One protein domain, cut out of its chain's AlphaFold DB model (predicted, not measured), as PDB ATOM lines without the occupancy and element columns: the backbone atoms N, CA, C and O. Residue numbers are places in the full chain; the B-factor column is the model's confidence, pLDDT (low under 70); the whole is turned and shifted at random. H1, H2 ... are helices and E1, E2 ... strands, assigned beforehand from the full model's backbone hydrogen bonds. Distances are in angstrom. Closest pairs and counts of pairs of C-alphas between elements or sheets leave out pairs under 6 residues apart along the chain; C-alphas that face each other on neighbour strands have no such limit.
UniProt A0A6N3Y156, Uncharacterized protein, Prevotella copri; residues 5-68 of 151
ATOM      1  N   LEU A   5     166.743 203.453 278.301       95.94
ATOM      2  CA  LEU A   5     166.134 204.190 279.408       95.94
ATOM      3  C   LEU A   5     164.605 204.173 279.325       95.94
ATOM      4  O   LEU A   5     163.935 204.044 280.342       95.94
ATOM      5  N   VAL A   6     164.051 204.283 278.115       95.69
ATOM      6  CA  VAL A   6     162.600 204.232 277.890       95.69
ATOM      7  C   VAL A   6     162.083 202.815 278.103       95.69
ATOM      8  O   VAL A   6     161.065 202.651 278.767       95.69
ATOM      9  N   ASP A   7     162.808 201.798 277.633       95.44
ATOM     10  CA  ASP A   7     162.515 200.392 277.932       95.44
ATOM     11  C   ASP A   7     162.460 200.157 279.443       95.44
ATOM     12  O   ASP A   7     161.509 199.559 279.942       95.44
ATOM     13  N   LYS A   8     163.436 200.697 280.183       96.19
ATOM     14  CA  LYS A   8     163.499 200.594 281.644       96.19
ATOM     15  C   LYS A   8     162.333 201.290 282.339       96.19
ATOM     16  O   LYS A   8     161.757 200.743 283.279       96.19
ATOM     17  N   ILE A   9     161.972 202.488 281.879       96.75
ATOM     18  CA  ILE A   9     160.810 203.222 282.392       96.75
ATOM     19  C   ILE A   9     159.543 202.388 282.186       96.75
ATOM     20  O   ILE A   9     158.802 202.142 283.134       96.75
ATOM     21  N   LEU A  10     159.334 201.870 280.977       96.00
ATOM     22  CA  LEU A  10     158.160 201.065 280.642       96.00
ATOM     23  C   LEU A  10     158.127 199.728 281.384       96.00
ATOM     24  O   LEU A  10     157.055 199.286 281.785       96.00
ATOM     25  N   SER A  11     159.277 199.082 281.600       95.38
ATOM     26  CA  SER A  11     159.327 197.857 282.398       95.38
ATOM     27  C   SER A  11     158.972 198.125 283.857       95.38
ATOM     28  O   SER A  11     158.309 197.298 284.478       95.38
ATOM     29  N   THR A  12     159.378 199.286 284.386       96.00
ATOM     30  CA  THR A  12     159.140 199.667 285.784       96.00
ATOM     31  C   THR A  12     157.648 199.862 286.076       96.00
ATOM     32  O   THR A  12     157.189 199.506 287.158       96.00
ATOM     33  N   GLU A  13     156.871 200.334 285.095       91.12
ATOM     34  CA  GLU A  13     155.414 200.529 285.213       91.12
ATOM     35  C   GLU A  13     154.634 199.234 285.488       91.12
ATOM     36  O   GLU A  13     153.520 199.285 286.004       91.12
ATOM     37  N   ASN A  14     155.215 198.069 285.183       92.44
ATOM     38  CA  ASN A  14     154.566 196.779 285.422       92.44
ATOM     39  C   ASN A  14     154.670 196.310 286.882       92.44
ATOM     40  O   ASN A  14     154.068 195.297 287.236       92.44
ATOM     41  N   TYR A  15     155.433 197.010 287.728       93.69
ATOM     42  CA  TYR A  15     155.546 196.680 289.144       93.69
ATOM     43  C   TYR A  15     154.535 197.466 289.980       93.69
ATOM     44  O   TYR A  15     154.436 198.695 289.913       93.69
ATOM     45  N   SER A  16     153.817 196.749 290.842       93.00
ATOM     46  CA  SER A  16     153.021 197.365 291.903       93.00
ATOM     47  C   SER A  16     153.917 198.022 292.958       93.00
ATOM     48  O   SER A  16     155.077 197.649 293.133       93.00
ATOM     49  N   VAL A  17     153.356 198.970 293.711       90.44
ATOM     50  CA  VAL A  17     154.033 199.631 294.842       90.44
ATOM     51  C   VAL A  17     154.574 198.602 295.848       90.44
ATOM     52  O   VAL A  17     155.732 198.682 296.251       90.44
ATOM     53  N   ASN A  18     153.795 197.558 296.145       93.31
ATOM     54  CA  ASN A  18     154.219 196.464 297.022       93.31
ATOM     55  C   ASN A  18     155.413 195.677 296.467       93.31
ATOM     56  O   ASN A  18     156.288 195.278 297.228       93.31
ATOM     57  N   GLN A  19     155.484 195.460 295.151       94.62
ATOM     58  CA  GLN A  19     156.643 194.803 294.536       94.62
ATOM     59  C   GLN A  19     157.880 195.703 294.552       94.62
ATOM     60  O   GLN A  19     158.981 195.208 294.800       94.62
ATOM     61  N   ILE A  20     157.692 197.008 294.324       95.25
ATOM     62  CA  ILE A  20     158.758 198.014 294.354       95.25
ATOM     63  C   ILE A  20     159.388 198.084 295.751       95.25
ATOM     64  O   ILE A  20     160.609 198.040 295.869       95.25
ATOM     65  N   PHE A  21     158.582 198.153 296.813       94.75
ATOM     66  CA  PHE A  21     159.096 198.315 298.180       94.75
ATOM     67  C   PHE A  21     159.374 196.999 298.918       94.75
ATOM     68  O   PHE A  21     160.183 196.973 299.845       94.75
ATOM     69  N   GLY A  22     158.738 195.896 298.517       92.25
ATOM     70  CA  GLY A  22     158.889 194.599 299.180       92.25
ATOM     71  C   GLY A  22     160.108 193.795 298.739       92.25
ATOM     72  O   GLY A  22     160.573 192.921 299.476       92.25
ATOM     73  N   THR A  23     160.659 194.083 297.558       91.88
ATOM     74  CA  THR A  23     161.817 193.354 297.034       91.88
ATOM     75  C   THR A  23     163.116 193.951 297.581       91.88
ATOM     76  O   THR A  23     163.445 195.106 297.322       91.88
ATOM     77  N   LYS A  24     163.886 193.157 298.336       91.12
ATOM     78  CA  LYS A  24     165.161 193.596 298.932       91.12
ATOM     79  C   LYS A  24     166.258 193.780 297.875       91.12
ATOM     80  O   LYS A  24     166.272 193.091 296.858       91.12
ATOM     81  N   GLY A  25     167.216 194.661 298.174       91.56
ATOM     82  CA  GLY A  25     168.426 194.851 297.364       91.56
ATOM     83  C   GLY A  25     168.173 195.521 296.014       91.56
ATOM     84  O   GLY A  25     168.918 195.269 295.074       91.56
ATOM     85  N   LYS A  26     167.107 196.323 295.915       95.69
ATOM     86  CA  LYS A  26     166.703 197.010 294.690       95.69
ATOM     87  C   LYS A  26     167.053 198.489 294.726       95.69
ATOM     88  O   LYS A  26     166.918 199.135 295.765       95.69
ATOM     89  N   VAL A  27     167.469 199.020 293.579       96.81
ATOM     90  CA  VAL A  27     167.822 200.432 293.401       96.81
ATOM     91  C   VAL A  27     166.900 201.071 292.370       96.81
ATOM     92  O   VAL A  27     166.830 200.643 291.216       96.81
ATOM     93  N   TYR A  28     166.211 202.128 292.791       97.38
ATOM     94  CA  TYR A  28     165.278 202.881 291.961       97.38
ATOM     95  C   TYR A  28     165.729 204.330 291.816       97.38
ATOM     96  O   TYR A  28     166.321 204.904 292.729       97.38
ATOM     97  N   THR A  29     165.416 204.942 290.677       97.44
ATOM     98  CA  THR A  29     165.692 206.362 290.436       97.44
ATOM     99  C   THR A  29     164.574 207.031 289.642       97.44
ATOM    100  O   THR A  29     163.682 206.370 289.108       97.44
ATOM    101  N   PHE A  30     164.618 208.358 289.575       97.56
ATOM    102  CA  PHE A  30     163.620 209.206 288.939       97.56
ATOM    103  C   PHE A  30     164.309 210.079 287.894       97.56
ATOM    104  O   PHE A  30     165.264 210.797 288.201       97.56
ATOM    105  N   LEU A  31     163.831 210.027 286.653       97.75
ATOM    106  CA  LEU A  31     164.335 210.872 285.578       97.75
ATOM    107  C   LEU A  31     163.325 211.959 285.245       97.75
ATOM    108  O   LEU A  31     162.168 211.666 284.974       97.75
ATOM    109  N   ASN A  32     163.788 213.201 285.211       96.56
ATOM    110  CA  ASN A  32     163.082 214.335 284.633       96.56
ATOM    111  C   ASN A  32     163.789 214.744 283.325       96.56
ATOM    112  O   ASN A  32     164.817 214.157 282.990       96.56
ATOM    113  N   PRO A  33     163.290 215.726 282.552       95.25
ATOM    114  CA  PRO A  33     163.911 216.102 281.282       95.25
ATOM    115  C   PRO A  33     165.405 216.436 281.376       95.25
ATOM    116  O   PRO A  33     166.149 216.094 280.466       95.25
ATOM    117  N   VAL A  34     165.851 217.062 282.470       95.00
ATOM    118  CA  VAL A  34     167.261 217.422 282.668       95.00
ATOM    119  C   VAL A  34     168.082 216.185 283.025       95.00
ATOM    120  O   VAL A  34     169.054 215.883 282.338       95.00
ATOM    121  N   SER A  35     167.678 215.425 284.049       96.62
ATOM    122  CA  SER A  35     168.431 214.231 284.462       96.62
ATOM    123  C   SER A  35     168.387 213.108 283.425       96.62
ATOM    124  O   SER A  35     169.307 212.297 283.363       96.62
ATOM    125  N   TYR A  36     167.375 213.082 282.554       96.56
ATOM    126  CA  TYR A  36     167.322 212.167 281.416       96.56
ATOM    127  C   TYR A  36     168.474 212.409 280.432       96.56
ATOM    128  O   TYR A  36     169.033 211.444 279.921       96.56
ATOM    129  N   LEU A  37     168.871 213.666 280.196       95.50
ATOM    130  CA  LEU A  37     170.033 213.971 279.351       95.50
ATOM    131  C   LEU A  37     171.317 213.412 279.972       95.50
ATOM    132  O   LEU A  37     172.052 212.694 279.306       95.50
ATOM    133  N   THR A  38     171.520 213.610 281.276       96.31
ATOM    134  CA  THR A  38     172.646 212.998 282.004       96.31
ATOM    135  C   THR A  38     172.618 211.469 281.937       96.31
ATOM    136  O   THR A  38     173.658 210.826 281.793       96.31
ATOM    137  N   ALA A  39     171.432 210.864 282.009       96.94
ATOM    138  CA  ALA A  39     171.277 209.421 281.880       96.94
ATOM    139  C   ALA A  39     171.599 208.913 280.465       96.94
ATOM    140  O   ALA A  39     172.071 207.784 280.325       96.94
ATOM    141  N   LEU A  40     171.392 209.722 279.417       95.44
ATOM    142  CA  LEU A  40     171.799 209.373 278.050       95.44
ATOM    143  C   LEU A  40     173.320 209.289 277.900       95.44
ATOM    144  O   LEU A  40     173.789 208.428 277.152       95.44
ATOM    145  N   ASP A  41     174.059 210.124 278.627       96.44
ATOM    146  CA  ASP A  41     175.524 210.090 278.657       96.44
ATOM    147  C   ASP A  41     176.055 208.931 279.519       96.44
ATOM    148  O   ASP A  41     177.187 208.488 279.350       96.44
ATOM    149  N   ASN A  42     175.220 208.382 280.410       96.38
ATOM    150  CA  ASN A  42     175.587 207.356 281.393       96.38
ATOM    151  C   ASN A  42     174.703 206.098 281.299       96.38
ATOM    152  O   ASN A  42     174.349 205.486 282.310       96.38
ATOM    153  N   LYS A  43     174.327 205.691 280.079       94.62
ATOM    154  CA  LYS A  43     173.347 204.610 279.836       94.62
ATOM    155  C   LYS A  43     173.673 203.299 280.540       94.62
ATOM    156  O   LYS A  43     172.751 202.607 280.955       94.62
ATOM    157  N   GLU A  44     174.951 202.950 280.675       94.69
ATOM    158  CA  GLU A  44     175.358 201.719 281.358       94.69
ATOM    159  C   GLU A  44     174.995 201.755 282.850       94.69
ATOM    160  O   GLU A  44     174.412 200.805 283.368       94.69
ATOM    161  N   LEU A  45     175.275 202.872 283.531       95.69
ATOM    162  CA  LEU A  45     174.953 203.060 284.946       95.69
ATOM    163  C   LEU A  45     173.440 203.009 285.176       95.69
ATOM    164  O   LEU A  45     172.958 202.252 286.014       95.69
ATOM    165  N   PHE A  46     172.677 203.781 284.402       96.44
ATOM    166  CA  PHE A  46     171.221 203.819 284.543       96.44
ATOM    167  C   PHE A  46     170.558 202.513 284.081       96.44
ATOM    168  O   PHE A  46     169.555 202.092 284.654       96.44
ATOM    169  N   GLY A  47     171.141 201.818 283.103       94.31
ATOM    170  CA  GLY A  47     170.695 200.496 282.663       94.31
ATOM    171  C   GLY A  47     170.807 199.421 283.751       94.31
ATOM    172  O   GLY A  47     169.995 198.491 283.755       94.31
ATOM    173  N   LYS A  48     171.751 199.572 284.694       95.88
ATOM    174  CA  LYS A  48     171.952 198.681 285.854       95.88
ATOM    175  C   LYS A  48     170.966 198.912 287.004       95.88
ATOM    176  O   LYS A  48     170.857 198.037 287.855       95.88
ATOM    177  N   MET A  49     170.243 200.034 287.031       96.88
ATOM    178  CA  MET A  49     169.197 200.276 288.038       96.88
ATOM    179  C   MET A  49     168.118 199.190 287.952       96.88
ATOM    180  O   MET A  49     167.904 198.621 286.886       96.88
ATOM    181  N   ASP A  50     167.396 198.901 289.029       97.50
ATOM    182  CA  ASP A  50     166.293 197.935 288.978       97.50
ATOM    183  C   ASP A  50     165.014 198.550 288.413       97.50
ATOM    184  O   ASP A  50     164.234 197.862 287.754       97.50
ATOM    185  N   GLY A  51     164.827 199.857 288.603       97.38
ATOM    186  CA  GLY A  51     163.724 200.588 287.996       97.38
ATOM    187  C   GLY A  51     164.000 202.078 287.846       97.38
ATOM    188  O   GLY A  51     164.783 202.675 288.587       97.38
ATOM    189  N   ILE A  52     163.337 202.672 286.859       98.06
ATOM    190  CA  ILE A  52     163.399 204.101 286.566       98.06
ATOM    191  C   ILE A  52     161.973 204.622 286.443       98.06
ATOM    192  O   ILE A  52     161.186 204.104 285.656       98.06
ATOM    193  N   PHE A  53     161.657 205.676 287.182       97.69
ATOM    194  CA  PHE A  53     160.379 206.371 287.091       97.69
ATOM    195  C   PHE A  53     160.508 207.653 286.268       97.69
ATOM    196  O   PHE A  53     161.536 208.333 286.313       97.69
ATOM    197  N   ALA A  54     159.454 208.002 285.528       97.12
ATOM    198  CA  ALA A  54     159.379 209.273 284.815       97.12
ATOM    199  C   ALA A  54     158.817 210.370 285.729       97.12
ATOM    200  O   ALA A  54     157.630 210.375 286.063       97.12
ATOM    201  N   ASP A  55     159.664 211.330 286.082       96.31
ATOM    202  CA  ASP A  55     159.301 212.525 286.829       96.31
ATOM    203  C   ASP A  55     159.052 213.710 285.881       96.31
ATOM    204  O   ASP A  55     159.781 213.980 284.924       96.31
ATOM    205  N   GLY A  56     157.991 214.452 286.171       92.56
ATOM    206  CA  GLY A  56     157.563 215.610 285.402       92.56
ATOM    207  C   GLY A  56     156.734 215.259 284.164       92.56
ATOM    208  O   GLY A  56     156.992 214.316 283.417       92.56
ATOM    209  N   GLY A  57     155.716 216.082 283.901       94.88
ATOM    210  CA  GLY A  57     154.808 215.866 282.771       94.88
ATOM    211  C   GLY A  57     155.477 216.004 281.400       94.88
ATOM    212  O   GLY A  57     154.991 215.426 280.432       94.88
ATOM    213  N   LEU A  58     156.586 216.747 281.296       96.50
ATOM    214  CA  LEU A  58     157.285 216.942 280.026       96.50
ATOM    215  C   LEU A  58     157.932 215.644 279.523       96.50
ATOM    216  O   LEU A  58     157.756 215.308 278.355       96.50
ATOM    217  N   LEU A  59     158.609 214.886 280.394       96.25
ATOM    218  CA  LEU A  59     159.228 213.618 279.998       96.25
ATOM    219  C   LEU A  59     158.166 212.586 279.601       96.25
ATOM    220  O   LEU A  59     158.287 211.949 278.558       96.25
ATOM    221  N   VAL A  60     157.082 212.486 280.375       96.88
ATOM    222  CA  VAL A  60     155.940 211.613 280.050       96.88
ATOM    223  C   VAL A  60     155.353 211.953 278.675       96.88
ATOM    224  O   VAL A  60     155.143 211.065 277.846       96.88
ATOM    225  N   LYS A  61     155.122 213.244 278.398       97.56
ATOM    226  CA  LYS A  61     154.621 213.703 277.095       97.56
ATOM    227  C   LYS A  61     155.599 213.380 275.967       97.56
ATOM    228  O   LYS A  61     155.155 212.911 274.924       97.56
ATOM    229  N   ALA A  62     156.899 213.583 276.179       96.12
ATOM    230  CA  ALA A  62     157.928 213.273 275.191       96.12
ATOM    231  C   ALA A  62     157.961 211.774 274.852       96.12
ATOM    232  O   ALA A  62     157.977 211.419 273.676       96.12
ATOM    233  N   ILE A  63     157.884 210.890 275.856       95.88
ATOM    234  CA  ILE A  63     157.822 209.436 275.634       95.88
ATOM    235  C   ILE A  63     156.578 209.067 274.814       95.88
ATOM    236  O   ILE A  63     156.679 208.314 273.842       95.88
ATOM    237  N   LYS A  64     155.419 209.649 275.144       97.00
ATOM    238  CA  LYS A  64     154.179 209.433 274.388       97.00
ATOM    239  C   LYS A  64     154.284 209.912 272.942       97.00
ATOM    240  O   LYS A  64     153.824 209.211 272.051       97.00
ATOM    241  N   TRP A  65     154.877 211.078 272.704       97.25
ATOM    242  CA  TRP A  65     155.018 211.645 271.361       97.25
ATOM    243  C   TRP A  65     156.001 210.867 270.487       97.25
ATOM    244  O   TRP A  65     155.692 210.576 269.339       97.25
ATOM    245  N   VAL A  66     157.169 210.516 271.027       95.56
ATOM    246  CA  VAL A  66     158.250 209.891 270.251       95.56
ATOM    247  C   VAL A  66     158.027 208.388 270.074       95.56
ATOM    248  O   VAL A  66     158.308 207.850 269.007       95.56
ATOM    249  N   TYR A  67     157.517 207.703 271.102       95.06
ATOM    250  CA  TYR A  67     157.402 206.237 271.115       95.06
ATOM    251  C   TYR A  67     155.955 205.728 271.106       95.06
ATOM    252  O   TYR A  67     155.735 204.519 271.044       95.06
ATOM    253  N   GLY A  68     154.954 206.608 271.209       96.00
ATOM    254  CA  GLY A  68     153.545 206.203 271.286       96.00
ATOM    255  C   GLY A  68     153.173 205.492 272.593       96.00
ATOM    256  O   GLY A  68     152.127 204.847 272.661       96.00
TER     257      GLY A  68
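What this domain is: This is residues 5 to 68 of the 151 residues of an uncharacterized protein of Prevotella copri (UniProt A0A6N3Y156). A short pair of parallel strands, E1 and E2, lies in the middle, with H1 packed on E2 and with H3 and H4 making the return path from E1 to E2. H5 lies beyond the ends of the strands, and H2 is set off at the opposite end of the long axis, touching no helix. The printed part has 64 residues with five named helices and two strands, in the order H1 H2 E1 H3 H4 E2 H5, and is mostly helix. It is compact, with a radius of gyration of the C-alphas of 11.8 A and spans of 32 by 23 by 17 A.

Where its parts are: Find C-alpha 5 at (166.134, 204.190, 279.408); from there H1 runs through residues 5 to 12, 10.5 A. Next come H2, residues 17 to 22, 8.2 A, and E1, residues 28 to 31, 10.3 A. H3 takes residues 33 to 41, 13.3 A, H4 residues 43 to 47, 5.7 A, and E2 residues 51 to 54, 10.2 A. H5, residues 57 to 67, 15.3 A, ends at C-alpha 67 (157.402, 206.237, 271.115).

How they stand to each other: Look first at E1 and E2, parallel at 27 degrees, with N 31 and O 53 2.9 A apart, within hydrogen-bond range. With H3 and H4 they form a strand-helix-strand unit, two parallel neighbour strands joined through helices, with a right-handed crossover. The closest C-alphas of H1 and E2 are Ile 9 and Ile 52, 5.0 A. H1 touches H4, closest at C-alphas 5 and 47, 6.7 A. H3 and H5 are close but not clearly touching, C-alphas 33 and 59 being closest at 5.5 A. H1 and H2 are apart. Every O i to N i+4 pair is within hydrogen-bond range in H1, H2, H4 and H5; in H3, 3 of 5.

The domain as a whole: The two farthest C-alphas, Lys 24 and Trp 65, are 34.5 A apart. The printed part has no cut, its links between elements are tight, and no printed residue is under 70 in pLDDT.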